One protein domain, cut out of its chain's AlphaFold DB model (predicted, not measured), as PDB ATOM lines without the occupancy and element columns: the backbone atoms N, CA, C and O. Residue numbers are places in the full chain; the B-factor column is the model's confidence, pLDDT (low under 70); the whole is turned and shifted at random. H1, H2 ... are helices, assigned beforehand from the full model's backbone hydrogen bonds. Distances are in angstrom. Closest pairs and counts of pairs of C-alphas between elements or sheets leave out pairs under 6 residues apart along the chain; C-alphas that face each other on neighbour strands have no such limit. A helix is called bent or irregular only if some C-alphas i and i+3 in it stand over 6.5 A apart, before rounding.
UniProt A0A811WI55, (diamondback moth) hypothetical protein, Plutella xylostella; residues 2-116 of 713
ATOM      1  N   ALA A   2      42.027  51.370   4.485       56.25
ATOM      2  CA  ALA A   2      41.409  50.359   3.603       56.25
ATOM      3  C   ALA A   2      40.812  50.920   2.292       56.25
ATOM      4  O   ALA A   2      41.038  50.362   1.227       56.25
ATOM      5  N   GLY A   3      40.119  52.065   2.340       63.62
ATOM      6  CA  GLY A   3      39.550  52.691   1.136       63.62
ATOM      7  C   GLY A   3      40.582  53.170   0.104       63.62
ATOM      8  O   GLY A   3      40.278  53.168  -1.081       63.62
ATOM      9  N   VAL A   4      41.798  53.529   0.533       68.62
ATOM     10  CA  VAL A   4      42.887  53.958  -0.369       68.62
ATOM     11  C   VAL A   4      43.472  52.746  -1.092       68.62
ATOM     12  O   VAL A   4      43.609  52.772  -2.309       68.62
ATOM     13  N   VAL A   5      43.699  51.652  -0.355       67.88
ATOM     14  CA  VAL A   5      44.173  50.369  -0.901       67.88
ATOM     15  C   VAL A   5      43.178  49.799  -1.916       67.88
ATOM     16  O   VAL A   5      43.568  49.311  -2.971       67.88
ATOM     17  N   ILE A   6      41.877  49.898  -1.627       69.88
ATOM     18  CA  ILE A   6      40.823  49.450  -2.546       69.88
ATOM     19  C   ILE A   6      40.783  50.333  -3.798       69.88
ATOM     20  O   ILE A   6      40.679  49.808  -4.900       69.88
ATOM     21  N   PHE A   7      40.888  51.656  -3.654       69.69
ATOM     22  CA  PHE A   7      40.866  52.575  -4.794       69.69
ATOM     23  C   PHE A   7      42.042  52.340  -5.752       69.69
ATOM     24  O   PHE A   7      41.835  52.263  -6.959       69.69
ATOM     25  N   GLU A   8      43.249  52.150  -5.217       70.19
ATOM     26  CA  GLU A   8      44.456  51.871  -6.001       70.19
ATOM     27  C   GLU A   8      44.340  50.562  -6.803       70.19
ATOM     28  O   GLU A   8      44.744  50.497  -7.962       70.19
ATOM     29  N   LYS A   9      43.715  49.532  -6.218       67.44
ATOM     30  CA  LYS A   9      43.493  48.235  -6.875       67.44
ATOM     31  C   LYS A   9      42.331  48.248  -7.873       67.44
ATOM     32  O   LYS A   9      42.412  47.594  -8.905       67.44
ATOM     33  N   VAL A  10      41.269  49.006  -7.600       70.19
ATOM     34  CA  VAL A  10      40.080  49.101  -8.469       70.19
ATOM     35  C   VAL A  10      40.328  50.000  -9.687       70.19
ATOM     36  O   VAL A  10      39.809  49.714 -10.767       70.19
ATOM     37  N   ALA A  11      41.138  51.056  -9.554       64.31
ATOM     38  CA  ALA A  11      41.408  52.013 -10.632       64.31
ATOM     39  C   ALA A  11      42.095  51.388 -11.862       64.31
ATOM     40  O   ALA A  11      41.938  51.895 -12.969       64.31
ATOM     41  N   LEU A  12      42.817  50.278 -11.685       64.25
ATOM     42  CA  LEU A  12      43.568  49.611 -12.753       64.25
ATOM     43  C   LEU A  12      42.722  48.651 -13.611       64.25
ATOM     44  O   LEU A  12      43.152  48.282 -14.700       64.25
ATOM     45  N   VAL A  13      41.529  48.251 -13.152       66.88
ATOM     46  CA  VAL A  13      40.750  47.134 -13.740       66.88
ATOM     47  C   VAL A  13      39.343  47.567 -14.203       66.88
ATOM     48  O   VAL A  13      38.572  46.770 -14.735       66.88
ATOM     49  N   LEU A  14      38.985  48.846 -14.045       70.00
ATOM     50  CA  LEU A  14      37.619  49.328 -14.260       70.00
ATOM     51  C   LEU A  14      37.179  49.261 -15.738       70.00
ATOM     52  O   LEU A  14      37.574  50.078 -16.568       70.00
ATOM     53  N   SER A  15      36.282  48.323 -16.055       78.12
ATOM     54  CA  SER A  15      35.639  48.191 -17.371       78.12
ATOM     55  C   SER A  15      34.174  48.655 -17.354       78.12
ATOM     56  O   SER A  15      33.447  48.426 -16.384       78.12
ATOM     57  N   VAL A  16      33.687  49.220 -18.469       79.50
ATOM     58  CA  VAL A  16      32.280  49.651 -18.649       79.50
ATOM     59  C   VAL A  16      31.291  48.500 -18.406       79.50
ATOM     60  O   VAL A  16      30.230  48.699 -17.814       79.50
ATOM     61  N   ARG A  17      31.661  47.268 -18.787       81.88
ATOM     62  CA  ARG A  17      30.845  46.066 -18.544       81.88
ATOM     63  C   ARG A  17      30.722  45.738 -17.055       81.88
ATOM     64  O   ARG A  17      29.687  45.262 -16.614       81.88
ATOM     65  N   GLN A  18      31.770  45.963 -16.269       79.31
ATOM     66  CA  GLN A  18      31.727  45.691 -14.831       79.31
ATOM     67  C   GLN A  18      30.887  46.739 -14.102       79.31
ATOM     68  O   GLN A  18      30.124  46.387 -13.205       79.31
ATOM     69  N   LEU A  19      30.954  47.998 -14.544       81.94
ATOM     70  CA  LEU A  19      30.133  49.082 -14.011       81.94
ATOM     71  C   LEU A  19      28.630  48.839 -14.230       81.94
ATOM     72  O   LEU A  19      27.838  49.085 -13.323       81.94
ATOM     73  N   SER A  20      28.215  48.314 -15.389       85.00
ATOM     74  CA  SER A  20      26.799  47.982 -15.618       85.00
ATOM     75  C   SER A  20      26.317  46.847 -14.710       85.00
ATOM     76  O   SER A  20      25.229  46.935 -14.140       85.00
ATOM     77  N   VAL A  21      27.150  45.824 -14.490       86.25
ATOM     78  CA  VAL A  21      26.848  44.734 -13.549       86.25
ATOM     79  C   VAL A  21      26.725  45.260 -12.113       86.25
ATOM     80  O   VAL A  21      25.842  44.805 -11.395       86.25
ATOM     81  N   VAL A  22      27.508  46.271 -11.716       87.25
ATOM     82  CA  VAL A  22      27.391  46.928 -10.396       87.25
ATOM     83  C   VAL A  22      26.017  47.582 -10.192       87.25
ATOM     84  O   VAL A  22      25.436  47.484  -9.113       87.25
ATOM     85  N   PHE A  23      25.454  48.234 -11.214       88.88
ATOM     86  CA  PHE A  23      24.103  48.802 -11.111       88.88
ATOM     87  C   PHE A  23      23.022  47.721 -11.007       88.88
ATOM     88  O   PHE A  23      22.059  47.880 -10.252       88.88
ATOM     89  N   VAL A  24      23.188  46.609 -11.728       90.69
ATOM     90  CA  VAL A  24      22.272  45.464 -11.644       90.69
ATOM     91  C   VAL A  24      22.331  44.838 -10.253       90.69
ATOM     92  O   VAL A  24      21.291  44.686  -9.615       90.69
ATOM     93  N   THR A  25      23.528  44.550  -9.734       87.56
ATOM     94  CA  THR A  25      23.699  43.986  -8.387       87.56
ATOM     95  C   THR A  25      23.165  44.933  -7.316       87.56
ATOM     96  O   THR A  25      22.479  44.485  -6.397       87.56
ATOM     97  N   TYR A  26      23.365  46.245  -7.470       88.44
ATOM     98  CA  TYR A  26      22.759  47.261  -6.613       88.44
ATOM     99  C   TYR A  26      21.226  47.145  -6.584       88.44
ATOM    100  O   TYR A  26      20.644  47.024  -5.505       88.44
ATOM    101  N   ALA A  27      20.561  47.108  -7.745       89.50
ATOM    102  CA  ALA A  27      19.106  46.967  -7.824       89.50
ATOM    103  C   ALA A  27      18.611  45.647  -7.202       89.50
ATOM    104  O   ALA A  27      17.668  45.649  -6.405       89.50
ATOM    105  N   THR A  28      19.283  44.529  -7.488       89.81
ATOM    106  CA  THR A  28      18.947  43.209  -6.927       89.81
ATOM    107  C   THR A  28      19.068  43.179  -5.397       89.81
ATOM    108  O   THR A  28      18.232  42.574  -4.719       89.81
ATOM    109  N   VAL A  29      20.052  43.872  -4.815       87.06
ATOM    110  CA  VAL A  29      20.203  43.982  -3.352       87.06
ATOM    111  C   VAL A  29      19.025  44.726  -2.711       87.06
ATOM    112  O   VAL A  29      18.550  44.316  -1.653       87.06
ATOM    113  N   TYR A  30      18.491  45.782  -3.332       87.88
ATOM    114  CA  TYR A  30      17.306  46.463  -2.783       87.88
ATOM    115  C   TYR A  30      16.024  45.660  -2.959       87.88
ATOM    116  O   TYR A  30      15.207  45.638  -2.042       87.88
ATOM    117  N   ILE A  31      15.863  44.964  -4.086       91.12
ATOM    118  CA  ILE A  31      14.708  44.086  -4.318       91.12
ATOM    119  C   ILE A  31      14.698  42.946  -3.294       91.12
ATOM    120  O   ILE A  31      13.676  42.699  -2.653       91.12
ATOM    121  N   SER A  32      15.843  42.295  -3.072       90.38
ATOM    122  CA  SER A  32      15.963  41.241  -2.058       90.38
ATOM    123  C   SER A  32      15.729  41.773  -0.642       90.38
ATOM    124  O   SER A  32      15.006  41.140   0.124       90.38
ATOM    125  N   ARG A  33      16.236  42.964  -0.291       89.38
ATOM    126  CA  ARG A  33      15.916  43.610   0.996       89.38
ATOM    127  C   ARG A  33      14.427  43.891   1.148       89.38
ATOM    128  O   ARG A  33      13.868  43.568   2.191       89.38
ATOM    129  N   LEU A  34      13.782  44.471   0.136       89.75
ATOM    130  CA  LEU A  34      12.344  44.742   0.158       89.75
ATOM    131  C   LEU A  34      11.551  43.453   0.401       89.75
ATOM    132  O   LEU A  34      10.657  43.440   1.243       89.75
ATOM    133  N   LEU A  35      11.926  42.366  -0.276       91.69
ATOM    134  CA  LEU A  35      11.309  41.054  -0.108       91.69
ATOM    135  C   LEU A  35      11.524  40.487   1.304       91.69
ATOM    136  O   LEU A  35      10.569  40.029   1.926       91.69
ATOM    137  N   VAL A  36      12.741  40.577   1.848       91.06
ATOM    138  CA  VAL A  36      13.060  40.137   3.219       91.06
ATOM    139  C   VAL A  36      12.251  40.916   4.260       91.06
ATOM    140  O   VAL A  36      11.661  40.325   5.161       91.06
ATOM    141  N   TYR A  37      12.168  42.240   4.141       89.31
ATOM    142  CA  TYR A  37      11.387  43.043   5.081       89.31
ATOM    143  C   TYR A  37       9.876  42.838   4.913       89.31
ATOM    144  O   TYR A  37       9.158  42.843   5.911       89.31
ATOM    145  N   ALA A  38       9.382  42.603   3.694       88.94
ATOM    146  CA  ALA A  38       7.976  42.288   3.450       88.94
ATOM    147  C   ALA A  38       7.564  40.945   4.078       88.94
ATOM    148  O   ALA A  38       6.489  40.859   4.671       88.94
ATOM    149  N   THR A  39       8.424  39.920   4.015       90.06
ATOM    150  CA  THR A  39       8.156  38.603   4.620       90.06
ATOM    151  C   THR A  39       8.336  38.597   6.140       90.06
ATOM    152  O   THR A  39       7.573  37.933   6.839       90.06
ATOM    153  N   LEU A  40       9.282  39.372   6.684       88.56
ATOM    154  CA  LEU A  40       9.511  39.477   8.133       88.56
ATOM    155  C   LEU A  40       8.526  40.411   8.849       88.56
ATOM    156  O   LEU A  40       8.304  40.264  10.051       88.56
ATOM    157  N   MET A  41       7.908  41.362   8.147       86.19
ATOM    158  CA  MET A  41       6.934  42.294   8.722       86.19
ATOM    159  C   MET A  41       5.767  41.617   9.473       86.19
ATOM    160  O   MET A  41       5.477  42.056  10.591       86.19
ATOM    161  N   PRO A  42       5.088  40.574   8.947       85.00
ATOM    162  CA  PRO A  42       4.046  39.874   9.701       85.00
ATOM    163  C   PRO A  42       4.591  39.189  10.963       85.00
ATOM    164  O   PRO A  42       3.943  39.237  12.007       85.00
ATOM    165  N   VAL A  43       5.806  38.633  10.905       85.94
ATOM    166  CA  VAL A  43       6.461  37.977  12.051       85.94
ATOM    167  C   VAL A  43       6.790  38.989  13.150       85.94
ATOM    168  O   VAL A  43       6.513  38.755  14.324       85.94
ATOM    169  N   LEU A  44       7.315  40.158  12.779       82.19
ATOM    170  CA  LEU A  44       7.652  41.229  13.721       82.19
ATOM    171  C   LEU A  44       6.411  41.838  14.382       82.19
ATOM    172  O   LEU A  44       6.442  42.156  15.572       82.19
ATOM    173  N   LYS A  45       5.304  41.953  13.637       78.31
ATOM    174  CA  LYS A  45       4.013  42.368  14.201       78.31
ATOM    175  C   LYS A  45       3.475  41.347  15.200       78.31
ATOM    176  O   LYS A  45       2.950  41.743  16.236       78.31
ATOM    177  N   PHE A  46       3.641  40.055  14.920       76.00
ATOM    178  CA  PHE A  46       3.260  38.994  15.853       76.00
ATOM    179  C   PHE A  46       4.123  38.999  17.127       76.00
ATOM    180  O   PHE A  46       3.611  38.772  18.218       76.00
ATOM    181  N   ALA A  47       5.406  39.356  17.014       73.88
ATOM    182  CA  ALA A  47       6.325  39.515  18.144       73.88
ATOM    183  C   ALA A  47       6.091  40.792  18.988       73.88
ATOM    184  O   ALA A  47       6.837  41.050  19.930       73.88
ATOM    185  N   GLY A  48       5.069  41.597  18.667       59.97
ATOM    186  CA  GLY A  48       4.676  42.774  19.449       59.97
ATOM    187  C   GLY A  48       5.366  44.086  19.058       59.97
ATOM    188  O   GLY A  48       5.128  45.108  19.699       59.97
ATOM    189  N   PHE A  49       6.182  44.112  17.999       69.25
ATOM    190  CA  PHE A  49       6.776  45.358  17.509       69.25
ATOM    191  C   PHE A  49       5.800  46.119  16.601       69.25
ATOM    192  O   PHE A  49       5.311  45.602  15.595       69.25
ATOM    193  N   GLN A  50       5.551  47.395  16.912       61.62
ATOM    194  CA  GLN A  50       4.678  48.277  16.124       61.62
ATOM    195  C   GLN A  50       5.402  48.857  14.895       61.62
ATOM    196  O   GLN A  50       5.588  50.068  14.777       61.62
ATOM    197  N   ILE A  51       5.828  48.000  13.965       75.00
ATOM    198  CA  ILE A  51       6.467  48.438  12.715       75.00
ATOM    199  C   ILE A  51       5.378  48.724  11.670       75.00
ATOM    200  O   ILE A  51       4.648  47.832  11.225       75.00
ATOM    201  N   THR A  52       5.253  49.994  11.277       81.25
ATOM    202  CA  THR A  52       4.424  50.426  10.144       81.25
ATOM    203  C   THR A  52       5.142  50.139   8.823       81.25
ATOM    204  O   THR A  52       6.364  49.988   8.777       81.25
ATOM    205  N   TRP A  53       4.393  50.096   7.717       81.62
ATOM    206  CA  TRP A  53       4.989  49.970   6.379       81.62
ATOM    207  C   TRP A  53       5.993  51.099   6.089       81.62
ATOM    208  O   TRP A  53       7.027  50.866   5.469       81.62
ATOM    209  N   GLN A  54       5.745  52.298   6.628       85.12
ATOM    210  CA  GLN A  54       6.648  53.445   6.521       85.12
ATOM    211  C   GLN A  54       8.002  53.169   7.192       85.12
ATOM    212  O   GLN A  54       9.049  53.442   6.608       85.12
ATOM    213  N   HIS A  55       7.996  52.583   8.395       84.44
ATOM    214  CA  HIS A  55       9.225  52.185   9.086       84.44
ATOM    215  C   HIS A  55       9.968  51.081   8.325       84.44
ATOM    216  O   HIS A  55      11.187  51.150   8.194       84.44
ATOM    217  N   SER A  56       9.244  50.106   7.771       85.56
ATOM    218  CA  SER A  56       9.829  49.039   6.950       85.56
ATOM    219  C   SER A  56      10.528  49.596   5.701       85.56
ATOM    220  O   SER A  56      11.689  49.286   5.443       85.56
ATOM    221  N   LEU A  57       9.879  50.517   4.981       86.94
ATOM    222  CA  LEU A  57      10.460  51.148   3.793       86.94
ATOM    223  C   LEU A  57      11.687  52.010   4.134       86.94
ATOM    224  O   LEU A  57      12.690  51.983   3.419       86.94
ATOM    225  N   SER A  58      11.647  52.711   5.270       86.25
ATOM    226  CA  SER A  58      12.805  53.433   5.809       86.25
ATOM    227  C   SER A  58      13.980  52.495   6.125       86.25
ATOM    228  O   SER A  58      15.130  52.879   5.927       86.25
ATOM    229  N   LEU A  59      13.724  51.279   6.616       85.12
ATOM    230  CA  LEU A  59      14.765  50.292   6.931       85.12
ATOM    231  C   LEU A  59      15.368  49.651   5.673       85.12
ATOM    232  O   LEU A  59      16.579  49.429   5.623       85.12
ATOM    233  N   VAL A  60      14.555  49.414   4.638       87.75
ATOM    234  CA  VAL A  60      15.023  48.949   3.318       87.75
ATOM    235  C   VAL A  60      16.008  49.958   2.713       87.75
ATOM    236  O   VAL A  60      17.055  49.564   2.191       87.75
ATOM    237  N   TRP A  61      15.707  51.256   2.831       87.62
ATOM    238  CA  TRP A  61      16.542  52.342   2.303       87.62
ATOM    239  C   TRP A  61      17.775  52.648   3.178       87.62
ATOM    240  O   TRP A  61      18.847  52.960   2.658       87.62
ATOM    241  N   GLY A  62      17.651  52.525   4.505       78.44
ATOM    242  CA  GLY A  62      18.646  52.951   5.504       78.44
ATOM    243  C   GLY A  62      19.706  51.921   5.930       78.44
ATOM    244  O   GLY A  62      20.295  52.084   6.996       78.44
ATOM    245  N   GLY A  63      19.934  50.849   5.162       67.50
ATOM    246  CA  GLY A  63      20.759  49.700   5.576       67.50
ATOM    247  C   GLY A  63      22.228  49.989   5.957       67.50
ATOM    248  O   GLY A  63      22.830  50.972   5.524       67.50
ATOM    249  N   LEU A  64      22.805  49.072   6.755       58.94
ATOM    250  CA  LEU A  64      24.152  49.139   7.345       58.94
ATOM    251  C   LEU A  64      25.232  49.374   6.274       58.94
ATOM    252  O   LEU A  64      25.440  48.555   5.376       58.94
ATOM    253  N   ARG A  65      25.937  50.502   6.383       65.62
ATOM    254  CA  ARG A  65      27.104  50.816   5.555       65.62
ATOM    255  C   ARG A  65      28.209  49.842   5.928       65.62
ATOM    256  O   ARG A  65      28.607  49.895   7.081       65.62
ATOM    257  N   GLY A  66      28.618  48.961   5.004       68.56
ATOM    258  CA  GLY A  66      29.897  49.025   4.267       68.56
ATOM    259  C   GLY A  66      31.124  48.211   4.731       68.56
ATOM    260  O   GLY A  66      31.669  47.466   3.917       68.56
ATOM    261  N   PRO A  67      31.634  48.358   5.971       72.88
ATOM    262  CA  PRO A  67      32.948  47.848   6.343       72.88
ATOM    263  C   PRO A  67      33.048  46.330   6.314       72.88
ATOM    264  O   PRO A  67      34.002  45.809   5.755       72.88
ATOM    265  N   LEU A  68      32.059  45.613   6.857       81.19
ATOM    266  CA  LEU A  68      32.129  44.152   6.947       81.19
ATOM    267  C   LEU A  68      32.184  43.491   5.563       81.19
ATOM    268  O   LEU A  68      32.973  42.575   5.354       81.19
ATOM    269  N   SER A  69      31.395  43.985   4.604       79.69
ATOM    270  CA  SER A  69      31.414  43.485   3.226       79.69
ATOM    271  C   SER A  69      32.742  43.771   2.526       79.69
ATOM    272  O   SER A  69      33.226  42.923   1.788       79.69
ATOM    273  N   LEU A  70      33.357  44.932   2.785       80.88
ATOM    274  CA  LEU A  70      34.668  45.275   2.226       80.88
ATOM    275  C   LEU A  70      35.790  44.424   2.830       80.88
ATOM    276  O   LEU A  70      36.670  43.987   2.099       80.88
ATOM    277  N   PHE A  71      35.741  44.138   4.133       81.81
ATOM    278  CA  PHE A  71      36.697  43.229   4.768       81.81
ATOM    279  C   PHE A  71      36.567  41.803   4.236       81.81
ATOM    280  O   PHE A  71      37.576  41.190   3.907       81.81
ATOM    281  N   MET A  72      35.341  41.301   4.071       81.81
ATOM    282  CA  MET A  72      35.122  39.995   3.441       81.81
ATOM    283  C   MET A  72      35.630  39.955   1.997       81.81
ATOM    284  O   MET A  72      36.237  38.968   1.598       81.81
ATOM    285  N   ALA A  73      35.457  41.035   1.231       81.19
ATOM    286  CA  ALA A  73      35.992  41.125  -0.126       81.19
ATOM    287  C   ALA A  73      37.531  41.074  -0.162       81.19
ATOM    288  O   ALA A  73      38.099  40.423  -1.032       81.19
ATOM    289  N   LEU A  74      38.198  41.734   0.790       80.62
ATOM    290  CA  LEU A  74      39.660  41.727   0.904       80.62
ATOM    291  C   LEU A  74      40.202  40.350   1.305       80.62
ATOM    292  O   LEU A  74      41.194  39.910   0.739       80.62
ATOM    293  N   ILE A  75      39.522  39.648   2.216       84.44
ATOM    294  CA  ILE A  75      39.902  38.285   2.623       84.44
ATOM    295  C   ILE A  75      39.830  37.318   1.432       84.44
ATOM    296  O   ILE A  75      40.729  36.508   1.245       84.44
ATOM    297  N   VAL A  76      38.788  37.425   0.597       84.69
ATOM    298  CA  VAL A  76      38.632  36.587  -0.609       84.69
ATOM    299  C   VAL A  76      39.728  36.865  -1.644       84.69
ATOM    300  O   VAL A  76      40.163  35.952  -2.342       84.69
ATOM    301  N   LEU A  77      40.205  38.110  -1.733       81.50
ATOM    302  CA  LEU A  77      41.314  38.472  -2.616       81.50
ATOM    303  C   LEU A  77      42.654  37.879  -2.143       81.50
ATOM    304  O   LEU A  77      43.504  37.557  -2.967       81.50
ATOM    305  N   GLU A  78      42.841  37.725  -0.830       83.31
ATOM    306  CA  GLU A  78      44.084  37.222  -0.228       83.31
ATOM    307  C   GLU A  78      44.202  35.685  -0.280       83.31
ATOM    308  O   GLU A  78      45.298  35.141  -0.158       83.31
ATOM    309  N   THR A  79      43.098  34.959  -0.505       86.75
ATOM    310  CA  THR A  79      43.108  33.488  -0.574       86.75
ATOM    311  C   THR A  79      43.640  32.945  -1.915       86.75
ATOM    312  O   THR A  79      42.995  33.139  -2.954       86.75
ATOM    313  N   PRO A  80      44.766  32.198  -1.928       73.19
ATOM    314  CA  PRO A  80      45.314  31.613  -3.151       73.19
ATOM    315  C   PRO A  80      44.397  30.493  -3.671       73.19
ATOM    316  O   PRO A  80      44.027  29.586  -2.930       73.19
ATOM    317  N   GLY A  81      44.016  30.571  -4.950       76.31
ATOM    318  CA  GLY A  81      43.108  29.625  -5.621       76.31
ATOM    319  C   GLY A  81      41.767  30.221  -6.068       76.31
ATOM    320  O   GLY A  81      41.109  29.640  -6.923       76.31
ATOM    321  N   VAL A  82      41.379  31.391  -5.544       77.94
ATOM    322  CA  VAL A  82      40.121  32.088  -5.902       77.94
ATOM    323  C   VAL A  82      40.360  33.560  -6.286       77.94
ATOM    324  O   VAL A  82      39.414  34.325  -6.466       77.94
ATOM    325  N   ALA A  83      41.629  33.960  -6.432       69.12
ATOM    326  CA  ALA A  83      42.051  35.346  -6.643       69.12
ATOM    327  C   ALA A  83      41.422  35.989  -7.896       69.12
ATOM    328  O   ALA A  83      40.926  37.111  -7.811       69.12
ATOM    329  N   ASP A  84      41.319  35.247  -9.006       72.69
ATOM    330  CA  ASP A  84      40.720  35.731 -10.264       72.69
ATOM    331  C   ASP A  84      39.239  36.124 -10.098       72.69
ATOM    332  O   ASP A  84      38.759  37.101 -10.674       72.69
ATOM    333  N   ALA A  85      38.491  35.388  -9.267       75.75
ATOM    334  CA  ALA A  85      37.116  35.740  -8.918       75.75
ATOM    335  C   ALA A  85      37.059  36.834  -7.835       75.75
ATOM    336  O   ALA A  85      36.113  37.628  -7.808       75.75
ATOM    337  N   GLY A  86      38.077  36.907  -6.972       75.00
ATOM    338  CA  GLY A  86      38.246  37.939  -5.949       75.00
ATOM    339  C   GLY A  86      38.357  39.351  -6.529       75.00
ATOM    340  O   GLY A  86      37.746  40.275  -5.988       75.00
ATOM    341  N   GLU A  87      39.034  39.522  -7.668       75.44
ATOM    342  CA  GLU A  87      39.120  40.811  -8.375       75.44
ATOM    343  C   GLU A  87      37.755  41.298  -8.888       75.44
ATOM    344  O   GLU A  87      37.402  42.473  -8.769       75.44
ATOM    345  N   ILE A  88      36.921  40.391  -9.399       79.25
ATOM    346  CA  ILE A  88      35.553  40.728  -9.818       79.25
ATOM    347  C   ILE A  88      34.705  41.077  -8.586       79.25
ATOM    348  O   ILE A  88      33.937  42.042  -8.598       79.25
ATOM    349  N   PHE A  89      34.859  40.318  -7.502       82.00
ATOM    350  CA  PHE A  89      34.078  40.470  -6.277       82.00
ATOM    351  C   PHE A  89      34.369  41.788  -5.544       82.00
ATOM    352  O   PHE A  89      33.438  42.463  -5.092       82.00
ATOM    353  N   ILE A  90      35.637  42.211  -5.481       83.88
ATOM    354  CA  ILE A  90      36.020  43.473  -4.837       83.88
ATOM    355  C   ILE A  90      35.485  44.690  -5.599       83.88
ATOM    356  O   ILE A  90      35.014  45.639  -4.967       83.88
ATOM    357  N   ILE A  91      35.456  44.652  -6.937       82.56
ATOM    358  CA  ILE A  91      34.868  45.713  -7.772       82.56
ATOM    359  C   ILE A  91      33.352  45.794  -7.545       82.56
ATOM    360  O   ILE A  91      32.811  46.884  -7.358       82.56
ATOM    361  N   GLN A  92      32.665  44.649  -7.476       83.38
ATOM    362  CA  GLN A  92      31.223  44.611  -7.210       83.38
ATOM    363  C   GLN A  92      30.873  45.169  -5.825       83.38
ATOM    364  O   GLN A  92      30.001  46.030  -5.698       83.38
ATOM    365  N   ILE A  93      31.572  44.730  -4.777       85.12
ATOM    366  CA  ILE A  93      31.283  45.163  -3.405       85.12
ATOM    367  C   ILE A  93      31.662  46.627  -3.190       85.12
ATOM    368  O   ILE A  93      30.881  47.376  -2.601       85.12
ATOM    369  N   SER A  94      32.827  47.064  -3.674       83.31
ATOM    370  CA  SER A  94      33.241  48.467  -3.559       83.31
ATOM    371  C   SER A  94      32.303  49.400  -4.327       83.31
ATOM    372  O   SER A  94      31.897  50.427  -3.778       83.31
ATOM    373  N   GLY A  95      31.859  49.003  -5.525       84.50
ATOM    374  CA  GLY A  95      30.877  49.733  -6.324       84.50
ATOM    375  C   GLY A  95      29.510  49.854  -5.642       84.50
ATOM    376  O   GLY A  95      28.960  50.953  -5.553       84.50
ATOM    377  N   VAL A  96      28.982  48.763  -5.077       85.88
ATOM    378  CA  VAL A  96      27.707  48.780  -4.332       85.88
ATOM    379  C   VAL A  96      27.811  49.626  -3.058       85.88
ATOM    380  O   VAL A  96      26.898  50.403  -2.760       85.88
ATOM    381  N   VAL A  97      28.922  49.536  -2.316       85.12
ATOM    382  CA  VAL A  97      29.153  50.372  -1.125       85.12
ATOM    383  C   VAL A  97      29.245  51.847  -1.514       85.12
ATOM    384  O   VAL A  97      28.575  52.671  -0.892       85.12
ATOM    385  N   MET A  98      29.982  52.186  -2.572       83.38
ATOM    386  CA  MET A  98      30.090  53.554  -3.078       83.38
ATOM    387  C   MET A  98      28.730  54.111  -3.529       83.38
ATOM    388  O   MET A  98      28.350  55.200  -3.100       83.38
ATOM    389  N   LEU A  99      27.951  53.354  -4.312       85.81
ATOM    390  CA  LEU A  99      26.605  53.757  -4.740       85.81
ATOM    391  C   LEU A  99      25.652  53.926  -3.553       85.81
ATOM    392  O   LEU A  99      24.895  54.892  -3.510       85.81
ATOM    393  N   SER A 100      25.711  53.045  -2.553       86.50
ATOM    394  CA  SER A 100      24.881  53.176  -1.348       86.50
ATOM    395  C   SER A 100      25.261  54.398  -0.497       86.50
ATOM    396  O   SER A 100      24.390  55.047   0.084       86.50
ATOM    397  N   LEU A 101      26.543  54.771  -0.454       83.06
ATOM    398  CA  LEU A 101      26.991  55.998   0.203       83.06
ATOM    399  C   LEU A 101      26.583  57.246  -0.581       83.06
ATOM    400  O   LEU A 101      26.207  58.234   0.035       83.06
ATOM    401  N   LEU A 102      26.621  57.216  -1.910       84.25
ATOM    402  CA  LEU A 102      26.326  58.391  -2.726       84.25
ATOM    403  C   LEU A 102      24.819  58.619  -2.892       84.25
ATOM    404  O   LEU A 102      24.332  59.724  -2.663       84.25
ATOM    405  N   ILE A 103      24.068  57.571  -3.236       86.62
ATOM    406  CA  ILE A 103      22.629  57.647  -3.505       86.62
ATOM    407  C   ILE A 103      21.847  57.618  -2.195       86.62
ATOM    408  O   ILE A 103      21.101  58.551  -1.907       86.62
ATOM    409  N   ASN A 104      22.016  56.596  -1.351       85.44
ATOM    410  CA  ASN A 104      21.136  56.450  -0.189       85.44
ATOM    411  C   ASN A 104      21.436  57.450   0.919       85.44
ATOM    412  O   ASN A 104      20.499  57.940   1.541       85.44
ATOM    413  N   ALA A 105      22.702  57.811   1.159       81.75
ATOM    414  CA  ALA A 105      23.015  58.811   2.183       81.75
ATOM    415  C   ALA A 105      22.380  60.172   1.883       81.75
ATOM    416  O   ALA A 105      21.840  60.812   2.782       81.75
ATOM    417  N   THR A 106      22.446  60.601   0.622       87.06
ATOM    418  CA  THR A 106      21.954  61.914   0.195       87.06
ATOM    419  C   THR A 106      20.432  61.934   0.059       87.06
ATOM    420  O   THR A 106      19.793  62.953   0.324       87.06
ATOM    421  N   THR A 107      19.819  60.802  -0.298       88.56
ATOM    422  CA  THR A 107      18.366  60.693  -0.501       88.56
ATOM    423  C   THR A 107      17.583  60.303   0.754       88.56
ATOM    424  O   THR A 107      16.393  60.607   0.818       88.56
ATOM    425  N   MET A 108      18.212  59.718   1.783       86.00
ATOM    426  CA  MET A 108      17.522  59.234   2.993       86.00
ATOM    427  C   MET A 108      16.669  60.312   3.669       86.00
ATOM    428  O   MET A 108      15.522  60.065   4.035       86.00
ATOM    429  N   LEU A 109      17.190  61.536   3.795       83.69
ATOM    430  CA  LEU A 109      16.457  62.627   4.443       83.69
ATOM    431  C   LEU A 109      15.207  63.038   3.645       83.69
ATOM    432  O   LEU A 109      14.193  63.406   4.235       83.69
ATOM    433  N   LYS A 110      15.261  62.947   2.309       86.31
ATOM    434  CA  LYS A 110      14.110  63.204   1.430       86.31
ATOM    435  C   LYS A 110      13.079  62.081   1.544       86.31
ATOM    436  O   LYS A 110      11.901  62.369   1.712       86.31
ATOM    437  N   VAL A 111      13.524  60.823   1.536       86.94
ATOM    438  CA  VAL A 111      12.657  59.644   1.709       86.94
ATOM    439  C   VAL A 111      11.931  59.685   3.058       86.94
ATOM    440  O   VAL A 111      10.723  59.483   3.106       86.94
ATOM    441  N   LEU A 112      12.626  60.043   4.142       84.38
ATOM    442  CA  LEU A 112      12.022  60.208   5.470       84.38
ATOM    443  C   LEU A 112      10.984  61.337   5.534       84.38
ATOM    444  O   LEU A 112       9.986  61.200   6.242       84.38
ATOM    445  N   LYS A 113      11.206  62.440   4.807       84.00
ATOM    446  CA  LYS A 113      10.224  63.529   4.683       84.00
ATOM    447  C   LYS A 113       8.989  63.085   3.897       84.00
ATOM    448  O   LYS A 113       7.884  63.290   4.374       84.00
ATOM    449  N   ILE A 114       9.171  62.412   2.758       85.25
ATOM    450  CA  ILE A 114       8.070  61.881   1.931       85.25
ATOM    451  C   ILE A 114       7.235  60.856   2.710       85.25
ATOM    452  O   ILE A 114       6.014  60.829   2.603       85.25
ATOM    453  N   LEU A 115       7.888  60.032   3.529       82.50
ATOM    454  CA  LEU A 115       7.228  59.052   4.390       82.50
ATOM    455  C   LEU A 115       6.518  59.668   5.607       82.50
ATOM    456  O   LEU A 115       5.865  58.930   6.342       82.50
ATOM    457  N   GLY A 116       6.659  60.977   5.848       72.38
ATOM    458  CA  GLY A 116       6.082  61.662   7.009       72.38
ATOM    459  C   GLY A 116       6.719  61.275   8.349       72.38
ATOM    460  O   GLY A 116       6.182  61.595   9.400       72.38
TER     461      GLY A 116
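This is residues 2 to 116 of the 713 residues of the protein "(diamondback moth) hypothetical protein" of Plutella xylostella (UniProt A0A811WI55). Two long helices, H2 and H5, cross at a steep angle in their earlier parts and spread apart toward their later parts, where the short helix H3 folds back from H2 into the opening between them. H4 lies alongside the first part of H5 as a helical hairpin, H1 sits at that same end, and residues 43 to 48 stick out at the other. The printed part has 115 residues with five named helices, H1 to H5 in order along the chain, and no named strand; the class is all helix. It is loose and elongated, with a radius of gyration of the C-alphas of 16.9 A and spans of 48 by 29 by 24 A.

H1, residues 2 to 10, only just touches H5, residues 83 to 114, with 3 pairs of C-alphas within 8 A, the closest being those of Val 10 and Ile 91 at 6.3 A; the tilt is steep, 60 degrees, opposite ways. H1 is near H4, residues 67 to 78. H2, residues 16 to 46, touches H5 with residues 18 to 26 alone, at a steep tilt of 58 degrees, the same way; the closest C-alphas are those of Val 22 and Gln 92, 5.5 A apart. H2 and H3, residues 53 to 61, form a helical hairpin at a shallow tilt of 31 degrees, opposite ways, with the C-alphas of Arg 33 and Val 60 closest at 5.9 A; here H2 touches with residues 30 to 41 alone. H3 touches residues 104 to 112 of H5 alone, at a steep tilt of 39 degrees, opposite ways, closest at the C-alphas of Trp 61 and Asn 104, 6.6 A. H4 and H5 form a helical hairpin at a shallow tilt of 10 degrees, opposite ways, with the C-alphas of Leu 77 and Gly 86 closest at 4.6 A. H5 is the hub, touching four helices; H2 and H4 are apart. In H1, H3 and H4 every O i to N i+4 pair is within hydrogen-bond range; in H2 25 of 27 are, in H5 23 of 28.

H1 begins at C-alpha 2, (41.409, 50.359, 3.603), and is 12.2 A long. H2 runs 46.3 A from C-alpha 16, (32.280, 49.651, -18.649), with a kink of 31 degrees near residue 39; it is only just irregular, C-alphas 39 and 42 being 6.7 A apart. H3 measures 12.5 A and H4 16.7 A. H5 runs 44.0 A to C-alpha 114, (8.070, 61.881, 1.931), with a kink of 48 degrees near residue 106; it is only just irregular, C-alphas 106 and 109 being 7.0 A apart.

The two C-alphas farthest apart are those of Leu 12 and Gly 48, 51.0 A. The printed part has no cut and no long link. Mean pLDDT of the printed part is 80.5; residues 2 to 7, 9, 11 to 13, 48 to 50, 63 to 66 and 83 are under 70.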